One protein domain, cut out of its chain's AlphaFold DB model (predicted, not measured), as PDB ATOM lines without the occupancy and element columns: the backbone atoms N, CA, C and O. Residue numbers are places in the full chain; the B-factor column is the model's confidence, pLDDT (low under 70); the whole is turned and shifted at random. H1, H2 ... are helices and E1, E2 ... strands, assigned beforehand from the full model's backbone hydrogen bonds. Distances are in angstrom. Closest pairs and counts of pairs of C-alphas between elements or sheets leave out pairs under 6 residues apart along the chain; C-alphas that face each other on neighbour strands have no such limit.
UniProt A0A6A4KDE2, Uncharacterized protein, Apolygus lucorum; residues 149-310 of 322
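This is residues 149 to 310 of the 322 residues of an uncharacterized protein of Apolygus lucorum (UniProt A0A6A4KDE2). A twisted five-stranded sheet is the core of three layers, H3 and H4 on one face and H1 on the other; from its E1-E2 hairpin the loop residues 194 to 203 stick out. The 162 printed residues, mixed in class, hold four named helices and five named strands, in the order H1 E1 E2 H2 E3 H3 E4 H4 E5. The sheet, E3 E2 E1 E4 E5, is mixed. The whole is only just loose, close to compact, with a radius of gyration of the C-alphas of 18.7 A and spans of 56 by 49 by 31 A.

E1, residues 179 to 191, forms a hairpin with antiparallel E2, residues 207 to 216; N 187 and O 211 are within hydrogen-bond range at 2.8 A. Edge strand E3, residues 233 to 238, is antiparallel to E2, with N 212 and O 235 at 2.9 A. E4, residues 265 to 270, is parallel to E1, with N 182 and O 267 at 2.9 A. E5, residues 305 to 309, is parallel to E4, with no N and O within range. H3, residues 246 to 259, lies over E3 and E2 at a height over the sheet of 8.4 A; its closest C-alphas to E3 are Ala 252 and Val 235, 5.8 A. H1, residues 149 to 172, is on the opposite face at 9.6 A. H4, residues 287 to 300, is on the sheet; its closest C-alphas to E5 are Glu 299 and Asn 305, 7.1 A. E4, H4, E5 form a strand-helix-strand unit, two parallel neighbours joined through a helix, and E3, H3, E4 a split one, with E2 and E1 between its strands; both crossovers are right-handed. H2, residues 224 to 227, is not on the sheet and is too short for an O i to N i+4 pair; every such pair is within range in H1 and H3, 9 of 10 in H4.

H1 begins at C-alpha 149 (-10.868, 24.986, 53.433) and is 34.4 A long; E1 is 35.2 A and E2 28.0 A. E5 ends at C-alpha 309 (-5.990, 9.828, 35.014).

The C-alphas farthest apart, Lys 199 and Gly 302, are 59.9 A apart. The printed part has no cut; the links E1 to E2 and E4 to H4 are long. Mean pLDDT of the printed part is 78.8, and residues 272 to 310 are among those under 70.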
ATOM      1  N   SER A 149     -11.468  24.416  54.641       84.31
ATOM      2  CA  SER A 149     -10.868  24.986  53.433       84.31
ATOM      3  C   SER A 149      -9.377  24.640  53.300       84.31
ATOM      4  O   SER A 149      -8.911  24.432  52.175       84.31
ATOM      5  N   CYS A 150      -8.642  24.524  54.414       87.00
ATOM      6  CA  CYS A 150      -7.271  24.006  54.433       87.00
ATOM      7  C   CYS A 150      -7.236  22.527  54.043       87.00
ATOM      8  O   CYS A 150      -6.413  22.147  53.213       87.00
ATOM      9  N   GLU A 151      -8.158  21.714  54.560       89.19
ATOM     10  CA  GLU A 151      -8.276  20.297  54.208       89.19
ATOM     11  C   GLU A 151      -8.564  20.113  52.707       89.19
ATOM     12  O   GLU A 151      -7.862  19.372  52.012       89.19
ATOM     13  N   LYS A 152      -9.534  20.864  52.161       85.75
ATOM     14  CA  LYS A 152      -9.834  20.869  50.718       85.75
ATOM     15  C   LYS A 152      -8.623  21.266  49.884       85.75
ATOM     16  O   LYS A 152      -8.363  20.650  48.849       85.75
ATOM     17  N   TRP A 153      -7.890  22.294  50.313       87.12
ATOM     18  CA  TRP A 153      -6.683  22.719  49.617       87.12
ATOM     19  C   TRP A 153      -5.596  21.648  49.668       87.12
ATOM     20  O   TRP A 153      -5.028  21.340  48.622       87.12
ATOM     21  N   LYS A 154      -5.344  21.053  50.841       90.62
ATOM     22  CA  LYS A 154      -4.352  19.989  51.043       90.62
ATOM     23  C   LYS A 154      -4.650  18.796  50.141       90.62
ATOM     24  O   LYS A 154      -3.812  18.439  49.318       90.62
ATOM     25  N   SER A 155      -5.885  18.289  50.186       89.12
ATOM     26  CA  SER A 155      -6.334  17.177  49.338       89.12
ATOM     27  C   SER A 155      -6.205  17.497  47.846       89.12
ATOM     28  O   SER A 155      -5.749  16.672  47.055       89.12
ATOM     29  N   HIS A 156      -6.581  18.710  47.432       84.50
ATOM     30  CA  HIS A 156      -6.404  19.143  46.048       84.50
ATOM     31  C   HIS A 156      -4.920  19.246  45.661       84.50
ATOM     32  O   HIS A 156      -4.548  18.875  44.548       84.50
ATOM     33  N   HIS A 157      -4.069  19.764  46.551       86.88
ATOM     34  CA  HIS A 157      -2.645  19.944  46.300       86.88
ATOM     35  C   HIS A 157      -1.918  18.607  46.156       86.88
ATOM     36  O   HIS A 157      -1.159  18.451  45.203       86.88
ATOM     37  N   GLU A 158      -2.192  17.651  47.043       89.62
ATOM     38  CA  GLU A 158      -1.654  16.287  46.992       89.62
ATOM     39  C   GLU A 158      -2.025  15.607  45.668       89.62
ATOM     40  O   GLU A 158      -1.142  15.210  44.912       89.62
ATOM     41  N   LYS A 159      -3.310  15.606  45.293       85.06
ATOM     42  CA  LYS A 159      -3.773  15.010  44.024       85.06
ATOM     43  C   LYS A 159      -3.162  15.673  42.794       85.06
ATOM     44  O   LYS A 159      -2.813  15.007  41.819       85.06
ATOM     45  N   TYR A 160      -3.012  16.995  42.828       85.12
ATOM     46  CA  TYR A 160      -2.322  17.722  41.769       85.12
ATOM     47  C   TYR A 160      -0.845  17.307  41.663       85.12
ATOM     48  O   TYR A 160      -0.339  17.139  40.551       85.12
ATOM     49  N   GLN A 161      -0.147  17.147  42.792       90.25
ATOM     50  CA  GLN A 161       1.244  16.691  42.808       90.25
ATOM     51  C   GLN A 161       1.367  15.261  42.277       90.25
ATOM     52  O   GLN A 161       2.205  15.017  41.412       90.25
ATOM     53  N   GLU A 162       0.508  14.348  42.725       89.12
ATOM     54  CA  GLU A 162       0.472  12.955  42.269       89.12
ATOM     55  C   GLU A 162       0.277  12.860  40.756       89.12
ATOM     56  O   GLU A 162       1.084  12.243  40.059       89.12
ATOM     57  N   ALA A 163      -0.729  13.551  40.217       86.19
ATOM     58  CA  ALA A 163      -0.971  13.554  38.781       86.19
ATOM     59  C   ALA A 163       0.161  14.220  37.991       86.19
ATOM     60  O   ALA A 163       0.446  13.824  36.862       86.19
ATOM     61  N   ARG A 164       0.850  15.212  38.570       89.75
ATOM     62  CA  ARG A 164       2.031  15.818  37.944       89.75
ATOM     63  C   ARG A 164       3.220  14.858  37.917       89.75
ATOM     64  O   ARG A 164       3.925  14.824  36.911       89.75
ATOM     65  N   ILE A 165       3.430  14.082  38.980       94.12
ATOM     66  CA  ILE A 165       4.445  13.020  39.026       94.12
ATOM     67  C   ILE A 165       4.127  11.959  37.968       94.12
ATOM     68  O   ILE A 165       5.018  11.531  37.237       94.12
ATOM     69  N   GLU A 166       2.863  11.559  37.847       92.56
ATOM     70  CA  GLU A 166       2.439  10.573  36.855       92.56
ATOM     71  C   GLU A 166       2.593  11.086  35.419       92.56
ATOM     72  O   GLU A 166       3.158  10.392  34.578       92.56
ATOM     73  N   TYR A 167       2.208  12.337  35.165       93.81
ATOM     74  CA  TYR A 167       2.447  12.995  33.886       93.81
ATOM     75  C   TYR A 167       3.932  13.031  33.526       93.81
ATOM     76  O   TYR A 167       4.296  12.739  32.394       93.81
ATOM     77  N   GLN A 168       4.806  13.382  34.475       94.75
ATOM     78  CA  GLN A 168       6.253  13.406  34.244       94.75
ATOM     79  C   GLN A 168       6.810  12.010  33.965       94.75
ATOM     80  O   GLN A 168       7.683  11.861  33.113       94.75
ATOM     81  N   ARG A 169       6.287  10.991  34.655       95.12
ATOM     82  CA  ARG A 169       6.636   9.589  34.414       95.12
ATOM     83  C   ARG A 169       6.239   9.160  33.003       95.12
ATOM     84  O   ARG A 169       7.075   8.609  32.292       95.12
ATOM     85  N   ASP A 170       5.011   9.453  32.586       93.88
ATOM     86  CA  ASP A 170       4.523   9.126  31.243       93.88
ATOM     87  C   ASP A 170       5.241   9.956  30.164       93.88
ATOM     88  O   ASP A 170       5.554   9.435  29.101       93.88
ATOM     89  N   ALA A 171       5.613  11.207  30.454       93.94
ATOM     90  CA  ALA A 171       6.417  12.045  29.562       93.94
ATOM     91  C   ALA A 171       7.863  11.556  29.390       93.94
ATOM     92  O   ALA A 171       8.509  11.887  28.400       93.94
ATOM     93  N   ALA A 172       8.393  10.788  30.339       94.44
ATOM     94  CA  ALA A 172       9.703  10.156  30.210       94.44
ATOM     95  C   ALA A 172       9.631   8.780  29.524       94.44
ATOM     96  O   ALA A 172      10.667   8.229  29.146       94.44
ATOM     97  N   LYS A 173       8.430   8.208  29.374       91.62
ATOM     98  CA  LYS A 173       8.227   6.892  28.770       91.62
ATOM     99  C   LYS A 173       8.515   6.958  27.260       91.62
ATOM    100  O   LYS A 173       8.118   7.922  26.604       91.62
ATOM    101  N   PRO A 174       9.193   5.952  26.679       89.06
ATOM    102  CA  PRO A 174       9.335   5.867  25.233       89.06
ATOM    103  C   PRO A 174       7.971   5.674  24.564       89.06
ATOM    104  O   PRO A 174       7.066   5.052  25.123       89.06
ATOM    105  N   TYR A 175       7.857   6.191  23.343       87.00
ATOM    106  CA  TYR A 175       6.665   6.048  22.518       87.00
ATOM    107  C   TYR A 175       6.314   4.571  22.272       87.00
ATOM    108  O   TYR A 175       7.194   3.765  21.965       87.00
ATOM    109  N   SER A 176       5.022   4.248  22.357       86.81
ATOM    110  CA  SER A 176       4.458   2.943  22.012       86.81
ATOM    111  C   SER A 176       3.404   3.123  20.914       86.81
ATOM    112  O   SER A 176       2.572   4.017  21.048       86.81
ATOM    113  N   PRO A 177       3.396   2.299  19.851       85.19
ATOM    114  CA  PRO A 177       2.376   2.386  18.803       85.19
ATOM    115  C   PRO A 177       0.978   1.990  19.300       85.19
ATOM    116  O   PRO A 177      -0.015   2.468  18.767       85.19
ATOM    117  N   ASP A 178       0.902   1.157  20.340       87.81
ATOM    118  CA  ASP A 178      -0.361   0.646  20.883       87.81
ATOM    119  C   ASP A 178      -0.986   1.577  21.934       87.81
ATOM    120  O   ASP A 178      -2.126   1.372  22.357       87.81
ATOM    121  N   GLU A 179      -0.227   2.572  22.405       89.12
ATOM    122  CA  GLU A 179      -0.644   3.461  23.483       89.12
ATOM    123  C   GLU A 179      -0.425   4.925  23.109       89.12
ATOM    124  O   GLU A 179       0.701   5.394  22.948       89.12
ATOM    125  N   VAL A 180      -1.518   5.679  23.073       90.00
ATOM    126  CA  VAL A 180      -1.478   7.127  22.893       90.00
ATOM    127  C   VAL A 180      -1.688   7.795  24.246       90.00
ATOM    128  O   VAL A 180      -2.710   7.602  24.900       90.00
ATOM    129  N   ILE A 181      -0.719   8.608  24.664       93.12
ATOM    130  CA  ILE A 181      -0.813   9.429  25.873       93.12
ATOM    131  C   ILE A 181      -0.887  10.888  25.441       93.12
ATOM    132  O   ILE A 181       0.013  11.370  24.755       93.12
ATOM    133  N   VAL A 182      -1.947  11.605  25.822       94.38
ATOM    134  CA  VAL A 182      -2.120  13.027  25.473       94.38
ATOM    135  C   VAL A 182      -2.382  13.906  26.694       94.38
ATOM    136  O   VAL A 182      -2.927  13.470  27.701       94.38
ATOM    137  N   SER A 183      -2.025  15.178  26.611       94.62
ATOM    138  CA  SER A 183      -2.507  16.227  27.496       94.62
ATOM    139  C   SER A 183      -3.623  16.988  26.795       94.62
ATOM    140  O   SER A 183      -3.501  17.367  25.632       94.62
ATOM    141  N   ALA A 184      -4.730  17.166  27.503       94.94
ATOM    142  CA  ALA A 184      -5.854  17.985  27.103       94.94
ATOM    143  C   ALA A 184      -5.758  19.338  27.821       94.94
ATOM    144  O   ALA A 184      -5.670  19.390  29.056       94.94
ATOM    145  N   ASP A 185      -5.750  20.423  27.050       93.50
ATOM    146  CA  ASP A 185      -5.751  21.792  27.565       93.50
ATOM    147  C   ASP A 185      -6.790  22.648  26.836       93.50
ATOM    148  O   ASP A 185      -6.771  22.761  25.605       93.50
ATOM    149  N   LEU A 186      -7.664  23.277  27.625       92.50
ATOM    150  CA  LEU A 186      -8.720  24.165  27.155       92.50
ATOM    151  C   LEU A 186      -8.294  25.621  27.306       92.50
ATOM    152  O   LEU A 186      -8.335  26.198  28.397       92.50
ATOM    153  N   GLN A 187      -7.987  26.254  26.182       92.62
ATOM    154  CA  GLN A 187      -7.557  27.642  26.133       92.62
ATOM    155  C   GLN A 187      -8.660  28.546  25.587       92.62
ATOM    156  O   GLN A 187      -9.282  28.270  24.561       92.62
ATOM    157  N   LYS A 188      -8.890  29.676  26.260       92.94
ATOM    158  CA  LYS A 188      -9.726  30.763  25.741       92.94
ATOM    159  C   LYS A 188      -8.840  31.725  24.957       92.94
ATOM    160  O   LYS A 188      -8.051  32.460  25.543       92.94
ATOM    161  N   VAL A 189      -9.003  31.746  23.642       91.75
ATOM    162  CA  VAL A 189      -8.266  32.617  22.727       91.75
ATOM    163  C   VAL A 189      -9.092  33.873  22.466       91.75
ATOM    164  O   VAL A 189     -10.231  33.802  22.004       91.75
ATOM    165  N   ILE A 190      -8.523  35.038  22.769       91.44
ATOM    166  CA  ILE A 190      -9.129  36.339  22.471       91.44
ATOM    167  C   ILE A 190      -8.357  36.941  21.302       91.44
ATOM    168  O   ILE A 190      -7.215  37.364  21.459       91.44
ATOM    169  N   MET A 191      -8.980  36.964  20.131       88.56
ATOM    170  CA  MET A 191      -8.395  37.515  18.917       88.56
ATOM    171  C   MET A 191      -8.824  38.970  18.745       88.56
ATOM    172  O   MET A 191     -10.004  39.320  18.865       88.56
ATOM    173  N   LEU A 192      -7.840  39.818  18.457       85.69
ATOM    174  CA  LEU A 192      -8.061  41.195  18.043       85.69
ATOM    175  C   LEU A 192      -8.031  41.231  16.512       85.69
ATOM    176  O   LEU A 192      -6.983  40.921  15.939       85.69
ATOM    177  N   PRO A 193      -9.149  41.552  15.841       82.31
ATOM    178  CA  PRO A 193      -9.134  41.715  14.396       82.31
ATOM    179  C   PRO A 193      -8.186  42.865  14.033       82.31
ATOM    180  O   PRO A 193      -8.325  43.968  14.560       82.31
ATOM    181  N   ARG A 194      -7.211  42.599  13.155       79.69
ATOM    182  CA  ARG A 194      -6.429  43.660  12.510       79.69
ATOM    183  C   ARG A 194      -7.204  44.181  11.308       79.69
ATOM    184  O   ARG A 194      -7.710  43.387  10.519       79.69
ATOM    185  N   ALA A 195      -7.278  45.496  11.181       80.69
ATOM    186  CA  ALA A 195      -7.848  46.190  10.036       80.69
ATOM    187  C   ALA A 195      -6.856  47.285   9.628       80.69
ATOM    188  O   ALA A 195      -7.031  48.449   9.974       80.69
ATOM    189  N   ASP A 196      -5.768  46.884   8.969       79.81
ATOM    190  CA  ASP A 196      -4.610  47.758   8.728       79.81
ATOM    191  C   ASP A 196      -4.908  48.885   7.711       79.81
ATOM    192  O   ASP A 196      -4.231  49.912   7.701       79.81
ATOM    193  N   GLU A 197      -5.951  48.733   6.888       78.62
ATOM    194  CA  GLU A 197      -6.274  49.640   5.773       78.62
ATOM    195  C   GLU A 197      -7.291  50.741   6.124       78.62
ATOM    196  O   GLU A 197      -7.395  51.743   5.415       78.62
ATOM    197  N   PHE A 198      -8.015  50.615   7.241       68.06
ATOM    198  CA  PHE A 198      -9.000  51.609   7.667       68.06
ATOM    199  C   PHE A 198      -8.405  52.480   8.776       68.06
ATOM    200  O   PHE A 198      -8.306  52.071   9.928       68.06
ATOM    201  N   LYS A 199      -8.025  53.719   8.436       65.44
ATOM    202  CA  LYS A 199      -7.589  54.735   9.421       65.44
ATOM    203  C   LYS A 199      -8.734  55.284  10.281       65.44
ATOM    204  O   LYS A 199      -8.492  56.077  11.189       65.44
ATOM    205  N   GLU A 200      -9.974  54.893  10.002       75.94
ATOM    206  CA  GLU A 200     -11.118  55.196  10.856       75.94
ATOM    207  C   GLU A 200     -11.132  54.239  12.051       75.94
ATOM    208  O   GLU A 200     -10.944  53.035  11.912       75.94
ATOM    209  N   VAL A 201     -11.332  54.774  13.254       72.44
ATOM    210  CA  VAL A 201     -11.367  53.974  14.483       72.44
ATOM    211  C   VAL A 201     -12.610  53.081  14.463       72.44
ATOM    212  O   VAL A 201     -13.719  53.550  14.715       72.44
ATOM    213  N   ILE A 202     -12.434  51.788  14.178       75.00
ATOM    214  CA  ILE A 202     -13.518  50.801  14.228       75.00
ATOM    215  C   ILE A 202     -13.492  50.092  15.585       75.00
ATOM    216  O   ILE A 202     -12.553  49.371  15.919       75.00
ATOM    217  N   PHE A 203     -14.560  50.258  16.365       78.81
ATOM    218  CA  PHE A 203     -14.774  49.487  17.588       78.81
ATOM    219  C   PHE A 203     -15.451  48.160  17.244       78.81
ATOM    220  O   PHE A 203     -16.664  48.103  17.052       78.81
ATOM    221  N   ILE A 204     -14.665  47.087  17.165       79.25
ATOM    222  CA  ILE A 204     -15.177  45.730  16.942       79.25
ATOM    223  C   ILE A 204     -15.102  44.958  18.268       79.25
ATOM    224  O   ILE A 204     -14.071  45.025  18.948       79.25
ATOM    225  N   PRO A 205     -16.157  44.221  18.672       84.19
ATOM    226  CA  PRO A 205     -16.059  43.315  19.810       84.19
ATOM    227  C   PRO A 205     -14.947  42.289  19.574       84.19
ATOM    228  O   PRO A 205     -14.725  41.825  18.455       84.19
ATOM    229  N   ARG A 206     -14.236  41.919  20.643       88.12
ATOM    230  CA  ARG A 206     -13.162  40.925  20.544       88.12
ATOM    231  C   ARG A 206     -13.741  39.584  20.105       88.12
ATOM    232  O   ARG A 206     -14.748  39.134  20.651       88.12
ATOM    233  N   VAL A 207     -13.078  38.938  19.154       91.44
ATOM    234  CA  VAL A 207     -13.444  37.601  18.685       91.44
ATOM    235  C   VAL A 207     -12.938  36.614  19.730       91.44
ATOM    236  O   VAL A 207     -11.753  36.608  20.059       91.44
ATOM    237  N   ILE A 208     -13.833  35.814  20.307       93.81
ATOM    238  CA  ILE A 208     -13.483  34.872  21.374       93.81
ATOM    239  C   ILE A 208     -13.679  33.460  20.842       93.81
ATOM    240  O   ILE A 208     -14.786  33.078  20.464       93.81
ATOM    241  N   ALA A 209     -12.608  32.680  20.847       95.19
ATOM    242  CA  ALA A 209     -12.632  31.269  20.510       95.19
ATOM    243  C   ALA A 209     -12.171  30.428  21.701       95.19
ATOM    244  O   ALA A 209     -11.390  30.877  22.542       95.19
ATOM    245  N   PHE A 210     -12.658  29.201  21.763       94.81
ATOM    246  CA  PHE A 210     -12.117  28.166  22.624       94.81
ATOM    247  C   PHE A 210     -11.302  27.204  21.772       94.81
ATOM    248  O   PHE A 210     -11.689  26.890  20.646       94.81
ATOM    249  N   ASN A 211     -10.165  26.785  22.308       95.12
ATOM    250  CA  ASN A 211      -9.254  25.832  21.708       95.12
ATOM    251  C   ASN A 211      -9.030  24.704  22.714       95.12
ATOM    252  O   ASN A 211      -8.329  24.904  23.703       95.12
ATOM    253  N   GLU A 212      -9.652  23.554  22.473       95.12
ATOM    254  CA  GLU A 212      -9.343  22.320  23.194       95.12
ATOM    255  C   GLU A 212      -8.236  21.597  22.427       95.12
ATOM    256  O   GLU A 212      -8.450  21.098  21.317       95.12
ATOM    257  N   SER A 213      -7.037  21.587  22.997       96.06
ATOM    258  CA  SER A 213      -5.868  20.953  22.398       96.06
ATOM    259  C   SER A 213      -5.587  19.609  23.056       96.06
ATOM    260  O   SER A 213      -5.575  19.516  24.274       96.06
ATOM    261  N   PHE A 214      -5.342  18.585  22.243       95.44
ATOM    262  CA  PHE A 214      -4.906  17.250  22.635       95.44
ATOM    263  C   PHE A 214      -3.485  17.056  22.112       95.44
ATOM    264  O   PHE A 214      -3.278  16.821  20.916       95.44
ATOM    265  N   VAL A 215      -2.502  17.220  22.992       94.50
ATOM    266  CA  VAL A 215      -1.078  17.219  22.647       94.50
ATOM    267  C   VAL A 215      -0.434  15.929  23.151       94.50
ATOM    268  O   VAL A 215      -0.568  15.619  24.329       94.50
ATOM    269  N   PRO A 216       0.271  15.160  22.308       94.06
ATOM    270  CA  PRO A 216       0.964  13.951  22.742       94.06
ATOM    271  C   PRO A 216       1.971  14.242  23.855       94.06
ATOM    272  O   PRO A 216       2.693  15.239  23.810       94.06
ATOM    273  N   VAL A 217       2.008  13.369  24.857       93.50
ATOM    274  CA  VAL A 217       2.924  13.453  25.994       93.50
ATOM    275  C   VAL A 217       4.108  12.537  25.733       93.50
ATOM    276  O   VAL A 217       3.933  11.372  25.390       93.50
ATOM    277  N   GLY A 218       5.311  13.072  25.923       90.19
ATOM    278  CA  GLY A 218       6.559  12.334  25.776       90.19
ATOM    279  C   GLY A 218       7.406  12.773  24.585       90.19
ATOM    280  O   GLY A 218       7.026  13.684  23.841       90.19
ATOM    281  N   PRO A 219       8.602  12.184  24.429       87.69
ATOM    282  CA  PRO A 219       9.467  12.487  23.306       87.69
ATOM    283  C   PRO A 219       8.792  12.059  21.995       87.69
ATOM    284  O   PRO A 219       8.156  11.001  21.947       87.69
ATOM    285  N   PRO A 220       8.945  12.843  20.912       83.38
ATOM    286  CA  PRO A 220       8.475  12.409  19.608       83.38
ATOM    287  C   PRO A 220       9.176  11.092  19.240       83.38
ATOM    288  O   PRO A 220      10.366  10.929  19.537       83.38
ATOM    289  N   PRO A 221       8.478  10.145  18.598       82.62
ATOM    290  CA  PRO A 221       9.106   8.903  18.180       82.62
ATOM    291  C   PRO A 221      10.274   9.190  17.235       82.62
ATOM    292  O   PRO A 221      10.203  10.046  16.352       82.62
ATOM    293  N   THR A 222      11.366   8.454  17.421       81.38
ATOM    294  CA  THR A 222      12.597   8.597  16.629       81.38
ATOM    295  C   THR A 222      12.387   8.233  15.162       81.38
ATOM    296  O   THR A 222      13.040   8.789  14.278       81.38
ATOM    297  N   ASN A 223      11.448   7.326  14.881       79.00
ATOM    298  CA  ASN A 223      11.060   6.976  13.524       79.00
ATOM    299  C   ASN A 223      10.041   7.990  12.976       79.00
ATOM    300  O   ASN A 223       8.925   8.102  13.485       79.00
ATOM    301  N   ARG A 224      10.402   8.683  11.884       69.19
ATOM    302  CA  ARG A 224       9.526   9.635  11.174       69.19
ATOM    303  C   ARG A 224       8.179   9.034  10.758       69.19
ATOM    304  O   ARG A 224       7.198   9.771  10.730       69.19
ATOM    305  N   ALA A 225       8.124   7.735  10.452       71.19
ATOM    306  CA  ALA A 225       6.877   7.059  10.097       71.19
ATOM    307  C   ALA A 225       5.896   7.028  11.284       71.19
ATOM    308  O   ALA A 225       4.746   7.421  11.129       71.19
ATOM    309  N   ALA A 226       6.382   6.689  12.483       68.38
ATOM    310  CA  ALA A 226       5.589   6.721  13.715       68.38
ATOM    311  C   ALA A 226       5.275   8.163  14.170       68.38
ATOM    312  O   ALA A 226       4.208   8.440  14.711       68.38
ATOM    313  N   ALA A 227       6.167   9.125  13.898       65.12
ATOM    314  CA  ALA A 227       5.944  10.539  14.231       65.12
ATOM    315  C   ALA A 227       4.797  11.168  13.430       65.12
ATOM    316  O   ALA A 227       4.146  12.102  13.898       65.12
ATOM    317  N   ALA A 228       4.541  10.663  12.223       63.09
ATOM    318  CA  ALA A 228       3.425  11.114  11.405       63.09
ATOM    319  C   ALA A 228       2.063  10.650  11.948       63.09
ATOM    320  O   ALA A 228       1.045  11.268  11.617       63.09
ATOM    321  N   GLU A 229       2.039   9.598  12.764       71.50
ATOM    322  CA  GLU A 229       0.817   8.951  13.232       71.50
ATOM    323  C   GLU A 229       0.197   9.691  14.424       71.50
ATOM    324  O   GLU A 229      -1.014   9.916  14.467       71.50
ATOM    325  N   VAL A 230       1.026  10.203  15.336       79.06
ATOM    326  CA  VAL A 230       0.552  10.860  16.561       79.06
ATOM    327  C   VAL A 230       0.700  12.375  16.456       79.06
ATOM    328  O   VAL A 230       1.623  13.000  16.975       79.06
ATOM    329  N   LYS A 231      -0.241  12.984  15.726       88.62
ATOM    330  CA  LYS A 231      -0.321  14.442  15.542       88.62
ATOM    331  C   LYS A 231      -1.177  15.095  16.630       88.62
ATOM    332  O   LYS A 231      -2.272  14.590  16.899       88.62
ATOM    333  N   PRO A 232      -0.768  16.264  17.159       93.50
ATOM    334  CA  PRO A 232      -1.638  17.081  17.994       93.50
ATOM    335  C   PRO A 232      -2.988  17.331  17.313       93.50
ATOM    336  O   PRO A 232      -3.055  17.577  16.104       93.50
ATOM    337  N   LEU A 233      -4.069  17.261  18.084       95.25
ATOM    338  CA  LEU A 233      -5.406  17.625  17.624       95.25
ATOM    339  C   LEU A 233      -5.849  18.891  18.346       95.25
ATOM    340  O   LEU A 233      -5.877  18.919  19.566       95.25
ATOM    341  N   ALA A 234      -6.243  19.910  17.594       96.06
ATOM    342  CA  ALA A 234      -6.891  21.095  18.136       96.06
ATOM    343  C   ALA A 234      -8.347  21.122  17.668       96.06
ATOM    344  O   ALA A 234      -8.616  21.030  16.467       96.06
ATOM    345  N   VAL A 235      -9.280  21.245  18.608       95.25
ATOM    346  CA  VAL A 235     -10.695  21.485  18.326       95.25
ATOM    347  C   VAL A 235     -10.998  22.930  18.689       95.25
ATOM    348  O   VAL A 235     -10.965  23.311  19.857       95.25
ATOM    349  N   ILE A 236     -11.278  23.739  17.667       95.00
ATOM    350  CA  ILE A 236     -11.501  25.177  17.813       95.00
ATOM    351  C   ILE A 236     -12.960  25.492  17.516       95.00
ATOM    352  O   ILE A 236     -13.496  25.074  16.488       95.00
ATOM    353  N   TRP A 237     -13.595  26.275  18.383       94.81
ATOM    354  CA  TRP A 237     -14.924  26.821  18.124       94.81
ATOM    355  C   TRP A 237     -15.046  28.256  18.624       94.81
ATOM    356  O   TRP A 237     -14.433  28.663  19.610       94.81
ATOM    357  N   HIS A 238     -15.836  29.051  17.910       92.88
ATOM    358  CA  HIS A 238     -16.059  30.455  18.236       92.88
ATOM    359  C   HIS A 238     -17.283  30.624  19.148       92.88
ATOM    360  O   HIS A 238     -18.318  30.003  18.897       92.88
ATOM    361  N   VAL A 239     -17.206  31.538  20.125       92.50
ATOM    362  CA  VAL A 239     -18.273  31.815  21.113       92.50
ATOM    363  C   VAL A 239     -19.624  32.132  20.466       92.50
ATOM    364  O   VAL A 239     -20.667  31.764  20.995       92.50
ATOM    365  N   ALA A 240     -19.625  32.800  19.308       88.12
ATOM    366  CA  ALA A 240     -20.868  33.143  18.608       88.12
ATOM    367  C   ALA A 240     -21.571  31.939  17.955       88.12
ATOM    368  O   ALA A 240     -22.760  32.033  17.652       88.12
ATOM    369  N   ILE A 241     -20.850  30.836  17.715       87.62
ATOM    370  CA  ILE A 241     -21.432  29.582  17.216       87.62
ATOM    371  C   ILE A 241     -21.919  28.767  18.409       87.62
ATOM    372  O   ILE A 241     -23.085  28.381  18.460       87.62
ATOM    373  N   SER A 242     -21.024  28.543  19.373       86.44
ATOM    374  CA  SER A 242     -21.340  27.864  20.620       86.44
ATOM    375  C   SER A 242     -20.475  28.390  21.758       86.44
ATOM    376  O   SER A 242     -19.338  28.806  21.546       86.44
ATOM    377  N   GLY A 243     -21.034  28.408  22.967       83.56
ATOM    378  CA  GLY A 243     -20.375  28.956  24.151       83.56
ATOM    379  C   GLY A 243     -19.332  28.005  24.744       83.56
ATOM    380  O   GLY A 243     -18.752  27.165  24.065       83.56
ATOM    381  N   ARG A 244     -19.097  28.124  26.054       87.00
ATOM    382  CA  ARG A 244     -18.311  27.148  26.827       87.00
ATOM    383  C   ARG A 244     -19.227  26.108  27.476       87.00
ATOM    384  O   ARG A 244     -19.087  25.828  28.660       87.00
ATOM    385  N   LYS A 245     -20.249  25.624  26.762       90.00
ATOM    386  CA  LYS A 245     -21.202  24.688  27.373       90.00
ATOM    387  C   LYS A 245     -20.541  23.320  27.503       90.00
ATOM    388  O   LYS A 245     -19.723  22.942  26.664       90.00
ATOM    389  N   LYS A 246     -20.958  22.544  28.508       85.44
ATOM    390  CA  LYS A 246     -20.484  21.165  28.718       85.44
ATOM    391  C   LYS A 246     -20.564  20.319  27.442       85.44
ATOM    392  O   LYS A 246     -19.633  19.590  27.123       85.44
ATOM    393  N   SER A 247     -21.648  20.471  26.676       90.94
ATOM    394  CA  SER A 247     -21.866  19.762  25.409       90.94
ATOM    395  C   SER A 247     -20.806  20.059  24.349       90.94
ATOM    396  O   SER A 247     -20.476  19.177  23.561       90.94
ATOM    397  N   ASP A 248     -20.271  21.281  24.317       90.81
ATOM    398  CA  ASP A 248     -19.270  21.695  23.330       90.81
ATOM    399  C   ASP A 248     -17.907  21.087  23.667       90.81
ATOM    400  O   ASP A 248     -17.261  20.498  22.802       90.81
ATOM    401  N   ILE A 249     -17.529  21.134  24.949       90.81
ATOM    402  CA  ILE A 249     -16.320  20.476  25.460       90.81
ATOM    403  C   ILE A 249     -16.423  18.965  25.221       90.81
ATOM    404  O   ILE A 249     -15.537  18.370  24.617       90.81
ATOM    405  N   ALA A 250     -17.543  18.340  25.596       91.44
ATOM    406  CA  ALA A 250     -17.774  16.918  25.344       91.44
ATOM    407  C   ALA A 250     -17.708  16.568  23.846       91.44
ATOM    408  O   ALA A 250     -17.184  15.518  23.483       91.44
ATOM    409  N   SER A 251     -18.178  17.456  22.962       93.19
ATOM    410  CA  SER A 251     -18.072  17.272  21.509       93.19
ATOM    411  C   SER A 251     -16.623  17.327  21.016       93.19
ATOM    412  O   SER A 251     -16.273  16.596  20.087       93.19
ATOM    413  N   ALA A 252     -15.761  18.135  21.644       94.19
ATOM    414  CA  ALA A 252     -14.329  18.157  21.350       94.19
ATOM    415  C   ALA A 252     -13.645  16.837  21.736       94.19
ATOM    416  O   ALA A 252     -12.944  16.246  20.913       94.19
ATOM    417  N   PHE A 253     -13.928  16.316  22.935       94.06
ATOM    418  CA  PHE A 253     -13.464  14.989  23.357       94.06
ATOM    419  C   PHE A 253     -14.011  13.881  22.452       94.06
ATOM    420  O   PHE A 253     -13.270  12.995  22.033       94.06
ATOM    421  N   TYR A 254     -15.285  13.954  22.067       94.00
ATOM    422  CA  TYR A 254     -15.882  13.015  21.121       94.00
ATOM    423  C   TYR A 254     -15.152  13.012  19.770       94.00
ATOM    424  O   TYR A 254     -14.851  11.947  19.228       94.00
ATOM    425  N   ALA A 255     -14.834  14.191  19.229       94.50
ATOM    426  CA  ALA A 255     -14.064  14.313  17.995       94.50
ATOM    427  C   ALA A 255     -12.659  13.703  18.139       94.50
ATOM    428  O   ALA A 255     -12.203  12.999  17.234       94.50
ATOM    429  N   PHE A 256     -12.007  13.918  19.284       94.25
ATOM    430  CA  PHE A 256     -10.715  13.317  19.606       94.25
ATOM    431  C   PHE A 256     -10.776  11.788  19.655       94.25
ATOM    432  O   PHE A 256     -10.005  11.122  18.963       94.25
ATOM    433  N   PHE A 257     -11.720  11.219  20.404       92.00
ATOM    434  CA  PHE A 257     -11.856   9.770  20.510       92.00
ATOM    435  C   PHE A 257     -12.233   9.126  19.179       92.00
ATOM    436  O   PHE A 257     -11.690   8.092  18.816       92.00
ATOM    437  N   ARG A 258     -13.102   9.766  18.390       93.06
ATOM    438  CA  ARG A 258     -13.461   9.268  17.058       93.06
ATOM    439  C   ARG A 258     -12.259   9.215  16.112       93.06
ATOM    440  O   ARG A 258     -12.199   8.319  15.274       93.06
ATOM    441  N   LYS A 259     -11.321  10.160  16.235       91.56
ATOM    442  CA  LYS A 259     -10.075  10.175  15.457       91.56
ATOM    443  C   LYS A 259      -9.096   9.084  15.904       91.56
ATOM    444  O   LYS A 259      -8.361   8.573  15.071       91.56
ATOM    445  N   ASN A 260      -9.118   8.714  17.184       89.75
ATOM    446  CA  ASN A 260      -8.227   7.718  17.790       89.75
ATOM    447  C   ASN A 260      -8.946   6.398  18.118       89.75
ATOM    448  O   ASN A 260      -8.526   5.678  19.017       89.75
ATOM    449  N   ARG A 261     -10.043   6.078  17.419       89.94
ATOM    450  CA  ARG A 261     -10.905   4.934  17.770       89.94
ATOM    451  C   ARG A 261     -10.183   3.585  17.678       89.94
ATOM    452  O   ARG A 261     -10.585   2.643  18.340       89.94
ATOM    453  N   ASP A 262      -9.197   3.499  16.785       89.00
ATOM    454  CA  ASP A 262      -8.502   2.256  16.446       89.00
ATOM    455  C   ASP A 262      -7.275   2.031  17.360       89.00
ATOM    456  O   ASP A 262      -6.543   1.063  17.183       89.00
ATOM    457  N   GLN A 263      -7.049   2.913  18.344       85.38
ATOM    458  CA  GLN A 263      -5.969   2.794  19.326       85.38
ATOM    459  C   GLN A 263      -6.332   1.783  20.418       85.38
ATOM    460  O   GLN A 263      -7.448   1.797  20.936       85.38
ATOM    461  N   LEU A 264      -5.383   0.921  20.799       86.50
ATOM    462  CA  LEU A 264      -5.619  -0.127  21.802       86.50
ATOM    463  C   LEU A 264      -5.718   0.441  23.221       86.50
ATOM    464  O   LEU A 264      -6.576   0.021  24.001       86.50
ATOM    465  N   ALA A 265      -4.849   1.398  23.544       87.88
ATOM    466  CA  ALA A 265      -4.833   2.097  24.817       87.88
ATOM    467  C   ALA A 265      -4.734   3.609  24.596       87.88
ATOM    468  O   ALA A 265      -3.917   4.103  23.819       87.88
ATOM    469  N   LEU A 266      -5.567   4.359  25.311       88.31
ATOM    470  CA  LEU A 266      -5.581   5.811  25.225       88.31
ATOM    471  C   LEU A 266      -5.672   6.411  26.632       88.31
ATOM    472  O   LEU A 266      -6.665   6.249  27.345       88.31
ATOM    473  N   SER A 267      -4.607   7.104  27.017       89.38
ATOM    474  CA  SER A 267      -4.461   7.792  28.298       89.38
ATOM    475  C   SER A 267      -4.473   9.295  28.055       89.38
ATOM    476  O   SER A 267      -3.881   9.784  27.092       89.38
ATOM    477  N   TYR A 268      -5.137  10.056  28.921       88.81
ATOM    478  CA  TYR A 268      -5.125  11.507  28.796       88.81
ATOM    479  C   TYR A 268      -5.123  12.230  30.136       88.81
ATOM    480  O   TYR A 268      -5.713  11.769  31.113       88.81
ATOM    481  N   TYR A 269      -4.457  13.383  30.146       89.88
ATOM    482  CA  TYR A 269      -4.302  14.263  31.297       89.88
ATOM    483  C   TYR A 269      -5.064  15.559  31.074       89.88
ATOM    484  O   TYR A 269      -4.807  16.250  30.097       89.88
ATOM    485  N   ILE A 270      -5.952  15.932  31.993       86.75
ATOM    486  CA  ILE A 270      -6.634  17.230  31.948       86.75
ATOM    487  C   ILE A 270      -5.963  18.164  32.955       86.75
ATOM    488  O   ILE A 270      -6.095  17.978  34.168       86.75
ATOM    489  N   PHE A 271      -5.256  19.187  32.469       74.38
ATOM    490  CA  PHE A 271      -4.627  20.177  33.342       74.38
ATOM    491  C   PHE A 271      -5.565  21.346  33.611       74.38
ATOM    492  O   PHE A 271      -5.835  22.190  32.763       74.38
ATOM    493  N   ARG A 272      -6.019  21.460  34.858       62.56
ATOM    494  CA  ARG A 272      -6.841  22.581  35.323       62.56
ATOM    495  C   ARG A 272      -5.971  23.809  35.643       62.56
ATOM    496  O   ARG A 272      -5.977  24.293  36.767       62.56
ATOM    497  N   GLN A 273      -5.183  24.309  34.687       47.34
ATOM    498  CA  GLN A 273      -4.249  25.423  34.939       47.34
ATOM    499  C   GLN A 273      -4.917  26.807  35.069       47.34
ATOM    500  O   GLN A 273      -4.325  27.702  35.658       47.34
ATOM    501  N   LEU A 274      -6.155  27.025  34.609       41.56
ATOM    502  CA  LEU A 274      -6.710  28.392  34.504       41.56
ATOM    503  C   LEU A 274      -8.076  28.595  35.170       41.56
ATOM    504  O   LEU A 274      -8.961  29.248  34.621       41.56
ATOM    505  N   ALA A 275      -8.268  28.051  36.372       36.94
ATOM    506  CA  ALA A 275      -9.571  28.110  37.037       36.94
ATOM    507  C   ALA A 275      -9.565  28.600  38.491       36.94
ATOM    508  O   ALA A 275     -10.634  28.680  39.069       36.94
ATOM    509  N   LEU A 276      -8.445  29.005  39.098       37.81
ATOM    510  CA  LEU A 276      -8.505  29.557  40.467       37.81
ATOM    511  C   LEU A 276      -8.800  31.068  40.513       37.81
ATOM    512  O   LEU A 276      -9.346  31.541  41.500       37.81
ATOM    513  N   SER A 277      -8.560  31.822  39.432       34.97
ATOM    514  CA  SER A 277      -8.921  33.253  39.366       34.97
ATOM    515  C   SER A 277     -10.343  33.524  38.850       34.97
ATOM    516  O   SER A 277     -10.805  34.655  38.954       34.97
ATOM    517  N   TRP A 278     -11.021  32.533  38.260       34.66
ATOM    518  CA  TRP A 278     -12.340  32.703  37.617       34.66
ATOM    519  C   TRP A 278     -13.482  31.971  38.342       34.66
ATOM    520  O   TRP A 278     -14.647  32.210  38.041       34.66
ATOM    521  N   PHE A 279     -13.176  31.090  39.299       35.72
ATOM    522  CA  PHE A 279     -14.181  30.244  39.957       35.72
ATOM    523  C   PHE A 279     -14.927  30.897  41.125       35.72
ATOM    524  O   PHE A 279     -15.841  30.270  41.650       35.72
ATOM    525  N   SER A 280     -14.619  32.135  41.530       39.47
ATOM    526  CA  SER A 280     -15.346  32.744  42.659       39.47
ATOM    527  C   SER A 280     -16.786  33.159  42.319       39.47
ATOM    528  O   SER A 280     -17.467  33.675  43.197       39.47
ATOM    529  N   GLN A 281     -17.261  32.965  41.081       35.97
ATOM    530  CA  GLN A 281     -18.586  33.444  40.660       35.97
ATOM    531  C   GLN A 281     -19.527  32.375  40.083       35.97
ATOM    532  O   GLN A 281     -20.661  32.703  39.754       35.97
ATOM    533  N   THR A 282     -19.125  31.107  39.938       38.38
ATOM    534  CA  THR A 282     -19.973  30.126  39.227       38.38
ATOM    535  C   THR A 282     -19.802  28.672  39.699       38.38
ATOM    536  O   THR A 282     -18.692  28.159  39.837       38.38
ATOM    537  N   ASN A 283     -20.938  27.998  39.926       40.00
ATOM    538  CA  ASN A 283     -21.082  26.594  40.345       40.00
ATOM    539  C   ASN A 283     -20.677  25.599  39.231       40.00
ATOM    540  O   ASN A 283     -21.522  24.917  38.660       40.00
ATOM    541  N   TYR A 284     -19.386  25.506  38.901       50.06
ATOM    542  CA  TYR A 284     -18.878  24.673  37.792       50.06
ATOM    543  C   TYR A 284     -18.197  23.358  38.225       50.06
ATOM    544  O   TYR A 284     -17.508  22.709  37.442       50.06
ATOM    545  N   ALA A 285     -18.386  22.932  39.475       50.03
ATOM    546  CA  ALA A 285     -17.908  21.635  39.960       50.03
ATOM    547  C   ALA A 285     -18.599  20.436  39.259       50.03
ATOM    548  O   ALA A 285     -17.987  19.386  39.082       50.03
ATOM    549  N   ASP A 286     -19.829  20.622  38.770       50.78
ATOM    550  CA  ASP A 286     -20.639  19.581  38.117       50.78
ATOM    551  C   ASP A 286     -20.265  19.311  36.641       50.78
ATOM    552  O   ASP A 286     -20.860  18.446  35.995       50.78
ATOM    553  N   GLU A 287     -19.332  20.062  36.042       54.12
ATOM    554  CA  GLU A 287     -19.011  19.955  34.604       54.12
ATOM    555  C   GLU A 287     -18.192  18.708  34.249       54.12
ATOM    556  O   GLU A 287     -18.404  18.102  33.202       54.12
ATOM    557  N   TYR A 288     -17.295  18.289  35.141       54.19
ATOM    558  CA  TYR A 288     -16.396  17.154  34.915       54.19
ATOM    559  C   TYR A 288     -16.972  15.818  35.395       54.19
ATOM    560  O   TYR A 288     -16.552  14.768  34.912       54.19
ATOM    561  N   LEU A 289     -17.989  15.850  36.264       56.28
ATOM    562  CA  LEU A 289     -18.734  14.658  36.672       56.28
ATOM    563  C   LEU A 289     -19.425  14.005  35.458       56.28
ATOM    564  O   LEU A 289     -19.423  12.790  35.320       56.28
ATOM    565  N   GLU A 290     -19.947  14.802  34.519       54.78
ATOM    566  CA  GLU A 290     -20.519  14.288  33.262       54.78
ATOM    567  C   GLU A 290     -19.468  13.690  32.322       54.78
ATOM    568  O   GLU A 290     -19.761  12.710  31.641       54.78
ATOM    569  N   LEU A 291     -18.239  14.217  32.310       58.41
ATOM    570  CA  LEU A 291     -17.136  13.588  31.580       58.41
ATOM    571  C   LEU A 291     -16.767  12.235  32.198       58.41
ATOM    572  O   LEU A 291     -16.531  11.304  31.437       58.41
ATOM    573  N   GLN A 292     -16.807  12.100  33.531       61.22
ATOM    574  CA  GLN A 292     -16.676  10.800  34.211       61.22
ATOM    575  C   GLN A 292     -17.819   9.845  33.843       61.22
ATOM    576  O   GLN A 292     -17.588   8.661  33.614       61.22
ATOM    577  N   TYR A 293     -19.056  10.342  33.749       57.50
ATOM    578  CA  TYR A 293     -20.185   9.528  33.295       57.50
ATOM    579  C   TYR A 293     -20.050   9.111  31.829       57.50
ATOM    580  O   TYR A 293     -20.404   7.984  31.492       57.50
ATOM    581  N   LEU A 294     -19.538   9.985  30.961       57.66
ATOM    582  CA  LEU A 294     -19.293   9.678  29.554       57.66
ATOM    583  C   LEU A 294     -18.180   8.640  29.392       57.66
ATOM    584  O   LEU A 294     -18.377   7.690  28.639       57.66
ATOM    585  N   THR A 295     -17.068   8.754  30.124       57.94
ATOM    586  CA  THR A 295     -16.025   7.717  30.115       57.94
ATOM    587  C   THR A 295     -16.526   6.401  30.691       57.94
ATOM    588  O   THR A 295     -16.355   5.370  30.049       57.94
ATOM    589  N   ALA A 296     -17.246   6.419  31.815       61.91
ATOM    590  CA  ALA A 296     -17.845   5.211  32.386       61.91
ATOM    591  C   ALA A 296     -18.893   4.570  31.453       61.91
ATOM    592  O   ALA A 296     -19.023   3.346  31.390       61.91
ATOM    593  N   ALA A 297     -19.656   5.375  30.706       58.47
ATOM    594  CA  ALA A 297     -20.583   4.879  29.692       58.47
ATOM    595  C   ALA A 297     -19.838   4.242  28.510       58.47
ATOM    596  O   ALA A 297     -20.284   3.227  27.984       58.47
ATOM    597  N   TRP A 298     -18.701   4.808  28.110       59.00
ATOM    598  CA  TRP A 298     -17.863   4.274  27.036       59.00
ATOM    599  C   TRP A 298     -17.161   2.973  27.423       59.00
ATOM    600  O   TRP A 298     -17.172   2.030  26.631       59.00
ATOM    601  N   GLU A 299     -16.645   2.883  28.651       60.94
ATOM    602  CA  GLU A 299     -16.121   1.639  29.228       60.94
ATOM    603  C   GLU A 299     -17.197   0.543  29.227       60.94
ATOM    604  O   GLU A 299     -16.961  -0.569  28.754       60.94
ATOM    605  N   LYS A 300     -18.422   0.868  29.666       63.06
ATOM    606  CA  LYS A 300     -19.551  -0.081  29.671       63.06
ATOM    607  C   LYS A 300     -19.978  -0.555  28.286       63.06
ATOM    608  O   LYS A 300     -20.513  -1.653  28.169       63.06
ATOM    609  N   MET A 301     -19.782   0.257  27.253       50.72
ATOM    610  CA  MET A 301     -20.110  -0.125  25.881       50.72
ATOM    611  C   MET A 301     -19.022  -0.996  25.222       50.72
ATOM    612  O   MET A 301     -19.185  -1.386  24.070       50.72
ATOM    613  N   GLY A 302     -17.940  -1.332  25.939       47.47
ATOM    614  CA  GLY A 302     -16.900  -2.253  25.468       47.47
ATOM    615  C   GLY A 302     -16.049  -1.691  24.332       47.47
ATOM    616  O   GLY A 302     -15.389  -2.453  23.630       47.47
ATOM    617  N   TYR A 303     -16.085  -0.371  24.122       43.66
ATOM    618  CA  TYR A 303     -15.439   0.233  22.966       43.66
ATOM    619  C   TYR A 303     -13.934   0.453  23.142       43.66
ATOM    620  O   TYR A 303     -13.299   0.567  22.106       43.66
ATOM    621  N   LEU A 304     -13.358   0.471  24.362       49.22
ATOM    622  CA  LEU A 304     -11.912   0.679  24.606       49.22
ATOM    623  C   LEU A 304     -11.451   0.289  26.036       49.22
ATOM    624  O   LEU A 304     -12.211   0.423  26.994       49.22
ATOM    625  N   ASN A 305     -10.170  -0.092  26.188       48.66
ATOM    626  CA  ASN A 305      -9.443  -0.168  27.471       48.66
ATOM    627  C   ASN A 305      -8.833   1.210  27.802       48.66
ATOM    628  O   ASN A 305      -7.669   1.481  27.504       48.66
ATOM    629  N   HIS A 306      -9.614   2.110  28.397       55.06
ATOM    630  CA  HIS A 306      -9.129   3.434  28.796       55.06
ATOM    631  C   HIS A 306      -8.682   3.477  30.257       55.06
ATOM    632  O   HIS A 306      -9.282   2.858  31.128       55.06
ATOM    633  N   LYS A 307      -7.656   4.286  30.542       55.81
ATOM    634  CA  LYS A 307      -7.372   4.773  31.897       55.81
ATOM    635  C   LYS A 307      -7.428   6.291  31.886       55.81
ATOM    636  O   LYS A 307      -6.521   6.959  31.391       55.81
ATOM    637  N   MET A 308      -8.508   6.837  32.432       54.81
ATOM    638  CA  MET A 308      -8.615   8.268  32.676       54.81
ATOM    639  C   MET A 308      -7.866   8.607  33.967       54.81
ATOM    640  O   MET A 308      -8.241   8.142  35.043       54.81
ATOM    641  N   LYS A 309      -6.803   9.409  33.866       61.00
ATOM    642  CA  LYS A 309      -5.990   9.828  35.014       61.00
ATOM    643  C   LYS A 309      -6.353  11.264  35.379       61.00
ATOM    644  O   LYS A 309      -6.114  12.199  34.615       61.00
ATOM    645  N   TRP A 310      -6.989  11.442  36.534       53.12
ATOM    646  CA  TRP A 310      -7.396  12.758  37.021       53.12
ATOM    647  C   TRP A 310      -6.347  13.356  37.951       53.12
ATOM    648  O   TRP A 310      -5.887  12.706  38.878       53.12
TER     649      TRP A 310